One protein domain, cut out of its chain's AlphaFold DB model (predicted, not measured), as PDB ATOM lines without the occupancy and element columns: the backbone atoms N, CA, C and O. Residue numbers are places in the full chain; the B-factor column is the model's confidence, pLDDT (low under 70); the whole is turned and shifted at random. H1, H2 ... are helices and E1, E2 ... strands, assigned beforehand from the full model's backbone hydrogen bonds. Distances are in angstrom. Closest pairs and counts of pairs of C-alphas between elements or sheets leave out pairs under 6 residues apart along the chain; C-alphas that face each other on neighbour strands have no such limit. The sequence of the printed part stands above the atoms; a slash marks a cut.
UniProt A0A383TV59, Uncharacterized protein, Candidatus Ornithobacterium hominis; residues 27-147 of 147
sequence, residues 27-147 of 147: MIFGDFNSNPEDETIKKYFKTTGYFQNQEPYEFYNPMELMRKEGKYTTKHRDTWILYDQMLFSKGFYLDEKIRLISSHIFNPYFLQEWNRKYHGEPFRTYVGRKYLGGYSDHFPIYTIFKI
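AT A GLANCE: This is residues 27 to 147 of the 147 residues of an uncharacterized protein of Candidatus Ornithobacterium hominis (UniProt A0A383TV59). With little regular structure, this domain is a V of two antiparallel strand pairs, E1 with E4 and hairpin E5-E6, with H3 at its open end. Hairpin E2-E3 lies beyond the narrow end, where loop 106 to 140 reaches out. The 121 residues hold three named helices and six strands, class mixed, with 47 residues in named elements. It is only just compact, close to loose: radius of gyration of the C-alphas 15.9 A, spans 47 by 33 by 23 A.

IN THESE COORDINATES: Find C-alpha 27 at (241.539, 232.458, 232.165), where E1, residues 27 to 31, begins. Next come H1, 39 to 45, H2, 63 to 68, E2, 74 to 76, E3, 79 to 81, E4, 84 to 89, and H3, 91 to 94. E5, 99 to 105, spans 18.9 A; E6, 141 to 146, ends at (244.573, 246.747, 228.028).

HOW THE PARTS SIT: Within hydrogen-bond range you find N 28 and O 87 of E1 and E4, 2.9 A, N 76 and O 79 of E2 and E3, 2.9 A, and N 104 and O 142 of E5 and E6, 2.8 A. The closest C-alphas of E4 and E6, Asp 84 and Ile 141, are 6.8 A apart. H1 and H2 have each O i to N i+4 pair within range; H3 is too short for one.

THE WHOLE: The farthest C-alphas, Glu 96 and Arg 129, are 49.8 A apart. The printed part has no cut; links H1 to H2 and E5 to E6 are long. No printed residue is under 70 in pLDDT.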
ATOM      1  N   MET A  27     242.826 232.201 232.788       90.69
ATOM      2  CA  MET A  27     241.539 232.458 232.165       90.69
ATOM      3  C   MET A  27     240.934 231.114 231.765       90.69
ATOM      4  O   MET A  27     241.568 230.347 231.047       90.69
ATOM      5  N   ILE A  28     239.716 230.833 232.222       92.62
ATOM      6  CA  ILE A  28     238.955 229.634 231.838       92.62
ATOM      7  C   ILE A  28     237.709 230.113 231.122       92.62
ATOM      8  O   ILE A  28     237.011 230.974 231.641       92.62
ATOM      9  N   PHE A  29     237.408 229.596 229.940       93.94
ATOM     10  CA  PHE A  29     236.250 230.072 229.201       93.94
ATOM     11  C   PHE A  29     235.705 229.027 228.235       93.94
ATOM     12  O   PHE A  29     236.416 228.107 227.834       93.94
ATOM     13  N   GLY A  30     234.441 229.191 227.862       93.25
ATOM     14  CA  GLY A  30     233.739 228.317 226.929       93.25
ATOM     15  C   GLY A  30     232.304 228.057 227.365       93.25
ATOM     16  O   GLY A  30     231.808 228.702 228.287       93.25
ATOM     17  N   ASP A  31     231.659 227.101 226.705       94.94
ATOM     18  CA  ASP A  31     230.328 226.608 227.056       94.94
ATOM     19  C   ASP A  31     230.413 225.624 228.232       94.94
ATOM     20  O   ASP A  31     230.910 224.503 228.105       94.94
ATOM     21  N   PHE A  32     229.926 226.053 229.394       94.38
ATOM     22  CA  PHE A  32     229.973 225.268 230.625       94.38
ATOM     23  C   PHE A  32     228.747 224.358 230.787       94.38
ATOM     24  O   PHE A  32     228.688 223.590 231.745       94.38
ATOM     25  N   ASN A  33     227.753 224.446 229.891       94.00
ATOM     26  CA  ASN A  33     226.464 223.752 230.008       94.00
ATOM     27  C   ASN A  33     225.789 223.929 231.388       94.00
ATOM     28  O   ASN A  33     225.042 223.078 231.868       94.00
ATOM     29  N   SER A  34     226.086 225.034 232.066       95.00
ATOM     30  CA  SER A  34     225.555 225.429 233.371       95.00
ATOM     31  C   SER A  34     225.534 226.948 233.427       95.00
ATOM     32  O   SER A  34     226.352 227.606 232.785       95.00
ATOM     33  N   ASN A  35     224.580 227.519 234.148       97.19
ATOM     34  CA  ASN A  35     224.484 228.958 234.334       97.19
ATOM     35  C   ASN A  35     225.480 229.449 235.404       97.19
ATOM     36  O   ASN A  35     225.911 228.659 236.244       97.19
ATOM     37  N   PRO A  36     225.841 230.746 235.423       97.06
ATOM     38  CA  PRO A  36     226.849 231.282 236.343       97.06
ATOM     39  C   PRO A  36     226.500 231.153 237.833       97.06
ATOM     40  O   PRO A  36     227.389 231.152 238.682       97.06
ATOM     41  N   GLU A  37     225.212 231.084 238.174       95.06
ATOM     42  CA  GLU A  37     224.726 230.916 239.543       95.06
ATOM     43  C   GLU A  37     224.552 229.457 239.976       95.06
ATOM     44  O   GLU A  37     224.272 229.218 241.152       95.06
ATOM     45  N   ASP A  38     224.699 228.497 239.057       95.94
ATOM     46  CA  ASP A  38     224.485 227.086 239.367       95.94
ATOM     47  C   ASP A  38     225.505 226.603 240.413       95.94
ATOM     48  O   ASP A  38     226.681 226.987 240.411       95.94
ATOM     49  N   GLU A  39     225.061 225.716 241.312       94.50
ATOM     50  CA  GLU A  39     225.873 225.231 242.437       94.50
ATOM     51  C   GLU A  39     227.179 224.582 241.965       94.50
ATOM     52  O   GLU A  39     228.212 224.743 242.605       94.50
ATOM     53  N   THR A  40     227.161 223.885 240.827       91.06
ATOM     54  CA  THR A  40     228.351 223.259 240.236       91.06
ATOM     55  C   THR A  40     229.428 224.297 239.925       91.06
ATOM     56  O   THR A  40     230.580 224.118 240.322       91.06
ATOM     57  N   ILE A  41     229.054 225.415 239.298       93.56
ATOM     58  CA  ILE A  41     229.978 226.507 238.981       93.56
ATOM     59  C   ILE A  41     230.548 227.098 240.266       93.56
ATOM     60  O   ILE A  41     231.766 227.192 240.431       93.56
ATOM     61  N   LYS A  42     229.672 227.408 241.223       94.44
ATOM     62  CA  LYS A  42     230.062 227.980 242.514       94.44
ATOM     63  C   LYS A  42     230.960 227.058 243.332       94.44
ATOM     64  O   LYS A  42     231.929 227.521 243.922       94.44
ATOM     65  N   LYS A  43     230.674 225.760 243.352       90.31
ATOM     66  CA  LYS A  43     231.388 224.770 244.162       90.31
ATOM     67  C   LYS A  43     232.774 224.450 243.615       90.31
ATOM     68  O   LYS A  43     233.719 224.372 244.396       90.31
ATOM     69  N   TYR A  44     232.894 224.240 242.304       88.69
ATOM     70  CA  TYR A  44     234.151 223.792 241.700       88.69
ATOM     71  C   TYR A  44     235.073 224.948 241.317       88.69
ATOM     72  O   TYR A  44     236.280 224.836 241.510       88.69
ATOM     73  N   PHE A  45     234.518 226.063 240.833       90.06
ATOM     74  CA  PHE A  45     235.310 227.218 240.407       90.06
ATOM     75  C   PHE A  45     235.323 228.365 241.419       90.06
ATOM     76  O   PHE A  45     236.069 229.312 241.212       90.06
ATOM     77  N   LYS A  46     234.527 228.313 242.499       94.00
ATOM     78  CA  LYS A  46     234.480 229.361 243.541       94.00
ATOM     79  C   LYS A  46     234.396 230.764 242.932       94.00
ATOM     80  O   LYS A  46     235.316 231.572 243.054       94.00
ATOM     81  N   THR A  47     233.324 231.016 242.179       95.50
ATOM     82  CA  THR A  47     233.218 232.244 241.388       95.50
ATOM     83  C   THR A  47     232.549 233.396 242.131       95.50
ATOM     84  O   THR A  47     231.622 233.202 242.925       95.50
ATOM     85  N   THR A  48     232.953 234.616 241.784       95.88
ATOM     86  CA  THR A  48     232.304 235.862 242.198       95.88
ATOM     87  C   THR A  48     232.042 236.780 241.006       95.88
ATOM     88  O   THR A  48     232.891 236.954 240.134       95.88
ATOM     89  N   GLY A  49     230.881 237.434 240.985       95.62
ATOM     90  CA  GLY A  49     230.559 238.479 240.011       95.62
ATOM     91  C   GLY A  49     231.232 239.832 240.273       95.62
ATOM     92  O   GLY A  49     231.046 240.753 239.484       95.62
ATOM     93  N   TYR A  50     231.995 239.990 241.358       93.81
ATOM     94  CA  TYR A  50     232.613 241.265 241.736       93.81
ATOM     95  C   TYR A  50     234.132 241.130 241.790       93.81
ATOM     96  O   TYR A  50     234.676 240.602 242.757       93.81
ATOM     97  N   PHE A  51     234.815 241.640 240.763       90.81
ATOM     98  CA  PHE A  51     236.258 241.456 240.587       90.81
ATOM     99  C   PHE A  51     237.081 241.969 241.779       90.81
ATOM    100  O   PHE A  51     238.017 241.319 242.225       90.81
ATOM    101  N   GLN A  52     236.679 243.103 242.353       89.19
ATOM    102  CA  GLN A  52     237.329 243.706 243.515       89.19
ATOM    103  C   GLN A  52     237.138 242.925 244.828       89.19
ATOM    104  O   GLN A  52     237.933 243.099 245.747       89.19
ATOM    105  N   ASN A  53     236.110 242.075 244.922       88.06
ATOM    106  CA  ASN A  53     235.820 241.262 246.112       88.06
ATOM    107  C   ASN A  53     236.387 239.839 245.990       88.06
ATOM    108  O   ASN A  53     236.036 238.975 246.783       88.06
ATOM    109  N   GLN A  54     237.189 239.573 244.961       92.62
ATOM    110  CA  GLN A  54     237.737 238.252 244.700       92.62
ATOM    111  C   GLN A  54     238.762 237.873 245.768       92.62
ATOM    112  O   GLN A  54     239.772 238.566 245.947       92.62
ATOM    113  N   GLU A  55     238.547 236.751 246.446       91.94
ATOM    114  CA  GLU A  55     239.524 236.187 247.377       91.94
ATOM    115  C   GLU A  55     240.646 235.434 246.634       91.94
ATOM    116  O   GLU A  55     240.527 235.132 245.441       91.94
ATOM    117  N   PRO A  56     241.799 235.161 247.278       89.38
ATOM    118  CA  PRO A  56     242.804 234.272 246.700       89.38
ATOM    119  C   PRO A  56     242.181 232.934 246.275       89.38
ATOM    120  O   PRO A  56     241.384 232.356 247.011       89.38
ATOM    121  N   TYR A  57     242.562 232.444 245.092       86.62
ATOM    122  CA  TYR A  57     242.071 231.190 244.496       86.62
ATOM    123  C   TYR A  57     240.580 231.142 244.122       86.62
ATOM    124  O   TYR A  57     240.082 230.085 243.735       86.62
ATOM    125  N   GLU A  58     239.865 232.264 244.196       92.75
ATOM    126  CA  GLU A  58     238.558 232.415 243.555       92.75
ATOM    127  C   GLU A  58     238.703 232.862 242.101       92.75
ATOM    128  O   GLU A  58     239.736 233.404 241.693       92.75
ATOM    129  N   PHE A  59     237.633 232.703 241.327       94.69
ATOM    130  CA  PHE A  59     237.541 233.218 239.964       94.69
ATOM    131  C   PHE A  59     236.518 234.354 239.854       94.69
ATOM    132  O   PHE A  59     235.382 234.254 240.305       94.69
ATOM    133  N   TYR A  60     236.888 235.437 239.181       96.69
ATOM    134  CA  TYR A  60     235.950 236.463 238.761       96.69
ATOM    135  C   TYR A  60     235.164 235.964 237.548       96.69
ATOM    136  O   TYR A  60     235.760 235.558 236.551       96.69
ATOM    137  N   ASN A  61     233.836 236.022 237.627       97.56
ATOM    138  CA  ASN A  61     232.916 235.614 236.575       97.56
ATOM    139  C   ASN A  61     231.983 236.781 236.181       97.56
ATOM    140  O   ASN A  61     230.929 236.966 236.801       97.56
ATOM    141  N   PRO A  62     232.323 237.582 235.150       97.19
ATOM    142  CA  PRO A  62     231.484 238.685 234.678       97.19
ATOM    143  C   PRO A  62     230.060 238.266 234.286       97.19
ATOM    144  O   PRO A  62     229.150 239.099 234.298       97.19
ATOM    145  N   MET A  63     229.840 236.992 233.958       97.81
ATOM    146  CA  MET A  63     228.554 236.488 233.480       97.81
ATOM    147  C   MET A  63     227.500 236.476 234.582       97.81
ATOM    148  O   MET A  63     226.315 236.601 234.288       97.81
ATOM    149  N   GLU A  64     227.905 236.417 235.852       97.44
ATOM    150  CA  GLU A  64     226.977 236.529 236.978       97.44
ATOM    151  C   GLU A  64     226.232 237.869 236.981       97.44
ATOM    152  O   GLU A  64     225.028 237.911 237.237       97.44
ATOM    153  N   LEU A  65     226.936 238.967 236.687       96.38
ATOM    154  CA  LEU A  65     226.317 240.289 236.589       96.38
ATOM    155  C   LEU A  65     225.526 240.430 235.289       96.38
ATOM    156  O   LEU A  65     224.385 240.882 235.324       96.38
ATOM    157  N   MET A  66     226.070 239.964 234.163       97.56
ATOM    158  CA  MET A  66     225.360 239.992 232.877       97.56
ATOM    159  C   MET A  66     224.017 239.268 232.933       97.56
ATOM    160  O   MET A  66     223.025 239.759 232.401       97.56
ATOM    161  N   ARG A  67     223.956 238.123 233.614       96.88
ATOM    162  CA  ARG A  67     222.702 237.393 233.780       96.88
ATOM    163  C   ARG A  67     221.681 238.180 234.592       96.88
ATOM    164  O   ARG A  67     220.511 238.202 234.224       96.88
ATOM    165  N   LYS A  68     222.113 238.849 235.667       96.12
ATOM    166  CA  LYS A  68     221.244 239.743 236.456       96.12
ATOM    167  C   LYS A  68     220.719 240.912 235.617       96.12
ATOM    168  O   LYS A  68     219.615 241.381 235.863       96.12
ATOM    169  N   GLU A  69     221.478 241.340 234.611       96.56
ATOM    170  CA  GLU A  69     221.072 242.339 233.614       96.56
ATOM    171  C   GLU A  69     220.198 241.768 232.479       96.56
ATOM    172  O   GLU A  69     219.838 242.500 231.559       96.56
ATOM    173  N   GLY A  70     219.853 240.475 232.507       96.50
ATOM    174  CA  GLY A  70     219.033 239.836 231.475       96.50
ATOM    175  C   GLY A  70     219.775 239.577 230.160       96.50
ATOM    176  O   GLY A  70     219.160 239.589 229.094       96.50
ATOM    177  N   LYS A  71     221.094 239.368 230.215       97.31
ATOM    178  CA  LYS A  71     221.925 239.017 229.054       97.31
ATOM    179  C   LYS A  71     222.209 237.515 229.022       97.31
ATOM    180  O   LYS A  71     222.470 236.904 230.057       97.31
ATOM    181  N   TYR A  72     222.188 236.939 227.823       97.62
ATOM    182  CA  TYR A  72     222.203 235.492 227.598       97.62
ATOM    183  C   TYR A  72     222.944 235.145 226.307       97.62
ATOM    184  O   TYR A  72     223.004 235.970 225.393       97.62
ATOM    185  N   THR A  73     223.488 233.932 226.221       97.56
ATOM    186  CA  THR A  73     224.186 233.454 225.019       97.56
ATOM    187  C   THR A  73     223.312 232.554 224.166       97.56
ATOM    188  O   THR A  73     223.477 232.525 222.955       97.56
ATOM    189  N   THR A  74     222.334 231.866 224.751       96.62
ATOM    190  CA  THR A  74     221.453 230.966 224.003       96.62
ATOM    191  C   THR A  74     220.044 230.929 224.583       96.62
ATOM    192  O   THR A  74     219.774 231.455 225.667       96.62
ATOM    193  N   LYS A  75     219.118 230.316 223.846       95.38
ATOM    194  CA  LYS A  75     217.743 230.084 224.271       95.38
ATOM    195  C   LYS A  75     217.322 228.659 223.930       95.38
ATOM    196  O   LYS A  75     217.448 228.209 222.791       95.38
ATOM    197  N   HIS A  76     216.761 227.958 224.909       90.38
ATOM    198  CA  HIS A  76     216.244 226.604 224.752       90.38
ATOM    199  C   HIS A  76     214.838 226.492 225.339       90.38
ATOM    200  O   HIS A  76     214.633 226.813 226.505       90.38
ATOM    201  N   ARG A  77     213.869 225.996 224.551       88.06
ATOM    202  CA  ARG A  77     212.463 225.788 224.975       88.06
ATOM    203  C   ARG A  77     211.876 226.996 225.720       88.06
ATOM    204  O   ARG A  77     211.350 226.862 226.816       88.06
ATOM    205  N   ASP A  78     212.014 228.173 225.119       88.56
ATOM    206  CA  ASP A  78     211.557 229.452 225.675       88.56
ATOM    207  C   ASP A  78     212.307 229.981 226.908       88.56
ATOM    208  O   ASP A  78     212.041 231.096 227.352       88.56
ATOM    209  N   THR A  79     213.335 229.270 227.370       94.25
ATOM    210  CA  THR A  79     214.208 229.698 228.465       94.25
ATOM    211  C   THR A  79     215.512 230.265 227.928       94.25
ATOM    212  O   THR A  79     216.229 229.600 227.180       94.25
ATOM    213  N   TRP A  80     215.837 231.490 228.332       96.81
ATOM    214  CA  TRP A  80     217.133 232.101 228.066       96.81
ATOM    215  C   TRP A  80     218.209 231.572 229.014       96.81
ATOM    216  O   TRP A  80     217.970 231.378 230.207       96.81
ATOM    217  N   ILE A  81     219.394 231.321 228.468       97.31
ATOM    218  CA  ILE A  81     220.468 230.565 229.108       97.31
ATOM    219  C   ILE A  81     221.804 231.278 228.875       97.31
ATOM    220  O   ILE A  81     222.048 231.848 227.809       97.31
ATOM    221  N   LEU A  82     222.675 231.250 229.885       97.88
ATOM    222  CA  LEU A  82     224.013 231.839 229.818       97.88
ATOM    223  C   LEU A  82     225.056 230.771 230.154       97.88
ATOM    224  O   LEU A  82     225.602 230.759 231.254       97.88
ATOM    225  N   TYR A  83     225.268 229.836 229.229       96.56
ATOM    226  CA  TYR A  83     226.230 228.749 229.426       96.56
ATOM    227  C   TYR A  83     227.655 229.132 229.054       96.56
ATOM    228  O   TYR A  83     228.594 228.636 229.673       96.56
ATOM    229  N   ASP A  84     227.821 230.025 228.081       97.62
ATOM    230  CA  ASP A  84     229.137 230.494 227.681       97.62
ATOM    231  C   ASP A  84     229.646 231.506 228.713       97.62
ATOM    232  O   ASP A  84     229.066 232.579 228.911       97.62
ATOM    233  N   GLN A  85     230.733 231.148 229.393       96.81
ATOM    234  CA  GLN A  85     231.293 231.899 230.511       96.81
ATOM    235  C   GLN A  85     232.790 232.149 230.321       96.81
ATOM    236  O   GLN A  85     233.471 231.427 229.598       96.81
ATOM    237  N   MET A  86     233.302 233.195 230.969       95.81
ATOM    238  CA  MET A  86     234.729 233.499 231.094       95.81
ATOM    239  C   MET A  86     235.029 233.733 232.568       95.81
ATOM    240  O   MET A  86     234.370 234.541 233.210       95.81
ATOM    241  N   LEU A  87     236.028 233.040 233.087       95.50
ATOM    242  CA  LEU A  87     236.483 233.071 234.465       95.50
ATOM    243  C   LEU A  87     237.910 233.606 234.498       95.50
ATOM    244  O   LEU A  87     238.740 233.180 233.696       95.50
ATOM    245  N   PHE A  88     238.211 234.497 235.439       93.75
ATOM    246  CA  PHE A  88     239.524 235.133 235.561       93.75
ATOM    247  C   PHE A  88     240.067 234.975 236.977       93.75
ATOM    248  O   PHE A  88     239.387 235.331 237.936       93.75
ATOM    249  N   SER A  89     241.287 234.467 237.133       91.50
ATOM    250  CA  SER A  89     241.955 234.424 238.439       91.50
ATOM    251  C   SER A  89     242.302 235.828 238.956       91.50
ATOM    252  O   SER A  89     242.350 236.808 238.202       91.50
ATOM    253  N   LYS A  90     242.618 235.917 240.253       90.56
ATOM    254  CA  LYS A  90     243.000 237.171 240.922       90.56
ATOM    255  C   LYS A  90     244.256 237.825 240.334       90.56
ATOM    256  O   LYS A  90     244.388 239.046 240.388       90.56
ATOM    257  N   GLY A  91     245.135 237.051 239.694       88.06
ATOM    258  CA  GLY A  91     246.318 237.566 238.997       88.06
ATOM    259  C   GLY A  91     246.015 238.619 237.920       88.06
ATOM    260  O   GLY A  91     246.848 239.487 237.669       88.06
ATOM    261  N   PHE A  92     244.816 238.613 237.321       88.56
ATOM    262  CA  PHE A  92     244.395 239.653 236.367       88.56
ATOM    263  C   PHE A  92     244.040 240.994 237.024       88.56
ATOM    264  O   PHE A  92     244.020 242.017 236.341       88.56
ATOM    265  N   TYR A  93     243.720 241.003 238.321       85.69
ATOM    266  CA  TYR A  93     243.423 242.232 239.059       85.69
ATOM    267  C   TYR A  93     244.705 242.966 239.459       85.69
ATOM    268  O   TYR A  93     244.742 244.194 239.488       85.69
ATOM    269  N   LEU A  94     245.750 242.197 239.773       78.38
ATOM    270  CA  LEU A  94     247.002 242.693 240.339       78.38
ATOM    271  C   LEU A  94     248.006 243.183 239.285       78.38
ATOM    272  O   LEU A  94     248.969 243.854 239.647       78.38
ATOM    273  N   ASP A  95     247.816 242.854 238.005       75.06
ATOM    274  CA  ASP A  95     248.775 243.206 236.955       75.06
ATOM    275  C   ASP A  95     248.433 244.532 236.255       75.06
ATOM    276  O   ASP A  95     247.346 244.732 235.710       75.06
ATOM    277  N   GLU A  96     249.408 245.439 236.220       77.75
ATOM    278  CA  GLU A  96     249.323 246.720 235.516       77.75
ATOM    279  C   GLU A  96     249.603 246.615 234.006       77.75
ATOM    280  O   GLU A  96     249.192 247.495 233.246       77.75
ATOM    281  N   LYS A  97     250.279 245.547 233.562       83.94
ATOM    282  CA  LYS A  97     250.658 245.278 232.168       83.94
ATOM    283  C   LYS A  97     249.547 244.630 231.363       83.94
ATOM    284  O   LYS A  97     249.445 244.906 230.183       83.94
ATOM    285  N   ILE A  98     248.746 243.745 231.957       84.50
ATOM    286  CA  ILE A  98     247.591 243.130 231.285       84.50
ATOM    287  C   ILE A  98     246.381 243.329 232.177       84.50
ATOM    288  O   ILE A  98     246.153 242.571 233.118       84.50
ATOM    289  N   ARG A  99     245.594 244.353 231.857       83.06
ATOM    290  CA  ARG A  99     244.425 244.728 232.645       83.06
ATOM    291  C   ARG A  99     243.147 244.279 231.961       83.06
ATOM    292  O   ARG A  99     242.862 244.696 230.838       83.06
ATOM    293  N   LEU A 100     242.350 243.485 232.669       89.12
ATOM    294  CA  LEU A 100     240.976 243.182 232.280       89.12
ATOM    295  C   LEU A 100     240.142 244.474 232.305       89.12
ATOM    296  O   LEU A 100     240.019 245.105 233.352       89.12
ATOM    297  N   ILE A 101     239.594 244.882 231.156       90.56
ATOM    298  CA  ILE A 101     238.770 246.098 231.050       90.56
ATOM    299  C   ILE A 101     237.290 245.759 231.149       90.56
ATOM    300  O   ILE A 101     236.562 246.368 231.928       90.56
ATOM    301  N   SER A 102     236.835 244.811 230.333       92.31
ATOM    302  CA  SER A 102     235.427 244.422 230.285       92.31
ATOM    303  C   SER A 102     235.243 243.124 229.514       92.31
ATOM    304  O   SER A 102     236.014 242.838 228.597       92.31
ATOM    305  N   SER A 103     234.168 242.417 229.824       96.12
ATOM    306  CA  SER A 103     233.703 241.232 229.105       96.12
ATOM    307  C   SER A 103     232.315 241.509 228.545       96.12
ATOM    308  O   SER A 103     231.590 242.318 229.122       96.12
ATOM    309  N   HIS A 104     231.937 240.859 227.444       96.88
ATOM    310  CA  HIS A 104     230.679 241.109 226.730       96.88
ATOM    311  C   HIS A 104     230.172 239.863 225.998       96.88
ATOM    312  O   HIS A 104     230.940 238.948 225.694       96.88
ATOM    313  N   ILE A 105     228.881 239.878 225.660       97.62
ATOM    314  CA  ILE A 105     228.251 238.947 224.715       97.62
ATOM    315  C   ILE A 105     228.134 239.669 223.372       97.62
ATOM    316  O   ILE A 105     227.604 240.778 223.302       97.62
ATOM    317  N   PHE A 106     228.634 239.056 222.306       97.25
ATOM    318  CA  PHE A 106     228.560 239.589 220.954       97.25
ATOM    319  C   PHE A 106     227.267 239.130 220.276       97.25
ATOM    320  O   PHE A 106     227.195 238.042 219.708       97.25
ATOM    321  N   ASN A 107     226.238 239.972 220.320       95.50
ATOM    322  CA  ASN A 107     224.912 239.681 219.770       95.50
ATOM    323  C   ASN A 107     224.449 240.711 218.713       95.50
ATOM    324  O   ASN A 107     223.342 241.237 218.820       95.50
ATOM    325  N   PRO A 108     225.249 241.045 217.683       96.00
ATOM    326  CA  PRO A 108     224.808 241.949 216.622       96.00
ATOM    327  C   PRO A 108     223.618 241.367 215.845       96.00
ATOM    328  O   PRO A 108     223.443 240.153 215.766       96.00
ATOM    329  N   TYR A 109     222.850 242.238 215.186       95.19
ATOM    330  CA  TYR A 109     221.636 241.860 214.450       95.19
ATOM    331  C   TYR A 109     221.851 240.745 213.414       95.19
ATOM    332  O   TYR A 109     220.947 239.954 213.177       95.19
ATOM    333  N   PHE A 110     223.041 240.638 212.809       95.19
ATOM    334  CA  PHE A 110     223.308 239.600 211.809       95.19
ATOM    335  C   PHE A 110     223.495 238.189 212.396       95.19
ATOM    336  O   PHE A 110     223.422 237.215 211.653       95.19
ATOM    337  N   LEU A 111     223.758 238.078 213.704       96.56
ATOM    338  CA  LEU A 111     223.806 236.801 214.423       96.56
ATOM    339  C   LEU A 111     222.448 236.417 215.015       96.56
ATOM    340  O   LEU A 111     222.331 235.343 215.595       96.56
ATOM    341  N   GLN A 112     221.445 237.288 214.905       96.50
ATOM    342  CA  GLN A 112     220.116 237.069 215.457       96.50
ATOM    343  C   GLN A 112     219.173 236.507 214.395       96.50
ATOM    344  O   GLN A 112     219.275 236.832 213.215       96.50
ATOM    345  N   GLU A 113     218.215 235.697 214.823       94.81
ATOM    346  CA  GLU A 113     217.093 235.287 213.997       94.81
ATOM    347  C   GLU A 113     216.157 236.484 213.770       94.81
ATOM    348  O   GLU A 113     215.840 237.243 214.691       94.81
ATOM    349  N   TRP A 114     215.719 236.666 212.525       91.62
ATOM    350  CA  TRP A 114     214.907 237.816 212.110       91.62
ATOM    351  C   TRP A 114     213.417 237.494 212.056       91.62
ATOM    352  O   TRP A 114     212.581 238.401 212.028       91.62
ATOM    353  N   ASN A 115     213.060 236.208 212.042       89.31
ATOM    354  CA  ASN A 115     211.672 235.791 212.095       89.31
ATOM    355  C   ASN A 115     211.004 236.319 213.372       89.31
ATOM    356  O   ASN A 115     211.485 236.078 214.476       89.31
ATOM    357  N   ARG A 116     209.839 236.967 213.231       84.50
ATOM    358  CA  ARG A 116     209.066 237.561 214.336       84.50
ATOM    359  C   ARG A 116     208.921 236.639 215.552       84.50
ATOM    360  O   ARG A 116     208.933 237.131 216.674       84.50
ATOM    361  N   LYS A 117     208.762 235.328 215.341       87.81
ATOM    362  CA  LYS A 117     208.588 234.359 216.433       87.81
ATOM    363  C   LYS A 117     209.848 234.178 217.292       87.81
ATOM    364  O   LYS A 117     209.718 233.942 218.485       87.81
ATOM    365  N   TYR A 118     211.024 234.281 216.685       89.56
ATOM    366  CA  TYR A 118     212.322 233.958 217.286       89.56
ATOM    367  C   TYR A 118     213.250 235.179 217.315       89.56
ATOM    368  O   TYR A 118     214.463 235.054 217.434       89.56
ATOM    369  N   HIS A 119     212.677 236.374 217.156       91.94
ATOM    370  CA  HIS A 119     213.434 237.599 216.981       91.94
ATOM    371  C   HIS A 119     214.392 237.830 218.154       91.94
ATOM    372  O   HIS A 119     213.965 237.895 219.310       91.94
ATOM    373  N   GLY A 120     215.675 238.010 217.843       93.25
ATOM    374  CA  GLY A 120     216.723 238.252 218.836       93.25
ATOM    375  C   GLY A 120     217.386 236.996 219.401       93.25
ATOM    376  O   GLY A 120     218.384 237.120 220.105       93.25
ATOM    377  N   GLU A 121     216.882 235.800 219.090       95.94
ATOM    378  CA  GLU A 121     217.547 234.529 219.407       95.94
ATOM    379  C   GLU A 121     218.765 234.309 218.498       95.94
ATOM    380  O   GLU A 121     218.788 234.862 217.398       95.94
ATOM    381  N   PRO A 122     219.770 233.505 218.890       96.75
ATOM    382  CA  PRO A 122     220.860 233.145 217.987       96.75
ATOM    383  C   PRO A 122     220.340 232.498 216.701       96.75
ATOM    384  O   PRO A 122     219.516 231.577 216.736       96.75
ATOM    385  N   PHE A 123     220.835 232.958 215.553       96.62
ATOM    386  CA  PHE A 123     220.479 232.383 214.266       96.62
ATOM    387  C   PHE A 123     221.185 231.035 214.095       96.62
ATOM    388  O   PHE A 123     222.356 230.953 213.714       96.62
ATOM    389  N   ARG A 124     220.445 229.969 214.407       95.25
ATOM    390  CA  ARG A 124     220.942 228.593 214.492       95.25
ATOM    391  C   ARG A 124     221.265 228.027 213.114       95.25
ATOM    392  O   ARG A 124     220.520 228.228 212.160       95.25
ATOM    393  N   THR A 125     222.312 227.212 213.022       95.94
ATOM    394  CA  THR A 125     222.655 226.510 211.775       95.94
ATOM    395  C   THR A 125     221.634 225.426 211.425       95.94
ATOM    396  O   THR A 125     221.253 225.285 210.263       95.94
ATOM    397  N   TYR A 126     221.153 224.686 212.430       93.44
ATOM    398  CA  TYR A 126     220.195 223.593 212.265       93.44
ATOM    399  C   TYR A 126     219.077 223.639 213.309       93.44
ATOM    400  O   TYR A 126     219.275 224.049 214.452       93.44
ATOM    401  N   VAL A 127     217.905 223.129 212.926       90.00
ATOM    402  CA  VAL A 127     216.830 222.728 213.843       90.00
ATOM    403  C   VAL A 127     216.455 221.283 213.536       90.00
ATOM    404  O   VAL A 127     215.840 220.975 212.511       90.00
ATOM    405  N   GLY A 128     216.858 220.371 214.424       90.12
ATOM    406  CA  GLY A 128     216.767 218.936 214.169       90.12
ATOM    407  C   GLY A 128     217.553 218.567 212.909       90.12
ATOM    408  O   GLY A 128     218.750 218.808 212.831       90.12
ATOM    409  N   ARG A 129     216.870 218.015 211.901       94.50
ATOM    410  CA  ARG A 129     217.475 217.661 210.602       94.50
ATOM    411  C   ARG A 129     217.431 218.792 209.566       94.50
ATOM    412  O   ARG A 129     217.954 218.627 208.470       94.50
ATOM    413  N   LYS A 130     216.771 219.914 209.867       95.44
ATOM    414  CA  LYS A 130     216.584 221.023 208.924       95.44
ATOM    415  C   LYS A 130     217.733 222.019 209.048       95.44
ATOM    416  O   LYS A 130     217.928 222.580 210.121       95.44
ATOM    417  N   TYR A 131     218.439 222.274 207.949       95.62
ATOM    418  CA  TYR A 131     219.399 223.375 207.842       95.62
ATOM    419  C   TYR A 131     218.662 224.713 207.710       95.62
ATOM    420  O   TYR A 131     217.724 224.821 206.915       95.62
ATOM    421  N   LEU A 132     219.060 225.711 208.497       93.50
ATOM    422  CA  LEU A 132     218.494 227.065 208.462       93.50
ATOM    423  C   LEU A 132     219.453 228.107 207.872       93.50
ATOM    424  O   LEU A 132     218.984 229.147 207.425       93.50
ATOM    425  N   GLY A 133     220.761 227.830 207.832       95.25
ATOM    426  CA  GLY A 133     221.758 228.762 207.286       95.25
ATOM    427  C   GLY A 133     222.392 229.716 208.294       95.25
ATOM    428  O   GLY A 133     223.228 230.525 207.902       95.25
ATOM    429  N   GLY A 134     222.023 229.626 209.573       95.19
ATOM    430  CA  GLY A 134     222.607 230.452 210.621       95.19
ATOM    431  C   GLY A 134     224.004 230.020 211.069       95.19
ATOM    432  O   GLY A 134     224.519 228.971 210.672       95.19
ATOM    433  N   TYR A 135     224.616 230.844 211.918       95.12
ATOM    434  CA  TYR A 135     226.008 230.701 212.351       95.12
ATOM    435  C   TYR A 135     226.183 229.737 213.524       95.12
ATOM    436  O   TYR A 135     227.122 228.949 213.531       95.12
ATOM    437  N   SER A 136     225.314 229.840 214.530       95.62
ATOM    438  CA  SER A 136     225.417 229.105 215.789       95.62
ATOM    439  C   SER A 136     224.114 229.253 216.565       95.62
ATOM    440  O   SER A 136     223.388 230.233 216.404       95.62
ATOM    441  N   ASP A 137     223.804 228.293 217.424       95.12
ATOM    442  CA  ASP A 137     222.744 228.437 218.414       95.12
ATOM    443  C   ASP A 137     223.191 229.128 219.706       95.12
ATOM    444  O   ASP A 137     222.391 229.262 220.628       95.12
ATOM    445  N   HIS A 138     224.431 229.612 219.748       97.56
ATOM    446  CA  HIS A 138     225.004 230.407 220.828       97.56
ATOM    447  C   HIS A 138     225.590 231.718 220.282       97.56
ATOM    448  O   HIS A 138     226.241 231.740 219.234       97.56
ATOM    449  N   PHE A 139     225.400 232.816 221.013       97.81
ATOM    450  CA  PHE A 139     226.129 234.060 220.798       97.81
ATOM    451  C   PHE A 139     227.559 233.941 221.341       97.81
ATOM    452  O   PHE A 139     227.739 233.467 222.464       97.81
ATOM    453  N   PRO A 140     228.574 234.427 220.603       97.00
ATOM    454  CA  PRO A 140     229.942 234.473 221.100       97.00
ATOM    455  C   PRO A 140     230.088 235.374 222.327       97.00
ATOM    456  O   PRO A 140     229.398 236.385 222.466       97.00
ATOM    457  N   ILE A 141     231.071 235.067 223.164       97.19
ATOM    458  CA  ILE A 141     231.513 235.924 224.264       97.19
ATOM    459  C   ILE A 141     232.927 236.433 223.984       97.19
ATOM    460  O   ILE A 141     233.717 235.757 223.326       97.19
ATOM    461  N   TYR A 142     233.254 237.632 224.459       96.12
ATOM    462  CA  TYR A 142     234.596 238.194 224.312       96.12
ATOM    463  C   TYR A 142     234.990 239.088 225.484       96.12
ATOM    464  O   TYR A 142     234.145 239.628 226.203       96.12
ATOM    465  N   THR A 143     236.295 239.296 225.624       95.00
ATOM    466  CA  THR A 143     236.885 240.161 226.642       95.00
ATOM    467  C   THR A 143     237.878 241.126 226.014       95.00
ATOM    468  O   THR A 143     238.602 240.787 225.080       95.00
ATOM    469  N   ILE A 144     237.899 242.351 226.532       92.56
ATOM    470  CA  ILE A 144     238.835 243.404 226.145       92.56
ATOM    471  C   ILE A 144     239.882 243.543 227.246       92.56
ATOM    472  O   ILE A 144     239.548 243.781 228.412       92.56
ATOM    473  N   PHE A 145     241.147 243.458 226.844       89.69
ATOM    474  CA  PHE A 145     242.295 243.720 227.700       89.69
ATOM    475  C   PHE A 145     242.990 245.015 227.282       89.69
ATOM    476  O   PHE A 145     243.032 245.368 226.102       89.69
ATOM    477  N   LYS A 146     243.566 245.711 228.260       86.31
ATOM    478  CA  LYS A 146     244.573 246.747 228.028       86.31
ATOM    479  C   LYS A 146     245.948 246.128 228.253       86.31
ATOM    480  O   LYS A 146     246.157 245.512 229.296       86.31
ATOM    481  N   ILE A 147     246.833 246.320 227.278       85.62
ATOM    482  CA  ILE A 147     248.230 245.874 227.269       85.62
ATOM    483  C   ILE A 147     249.135 247.097 227.106       85.62
ATOM    484  O   ILE A 147     248.677 248.056 226.433       85.62
TER     485      ILE A 147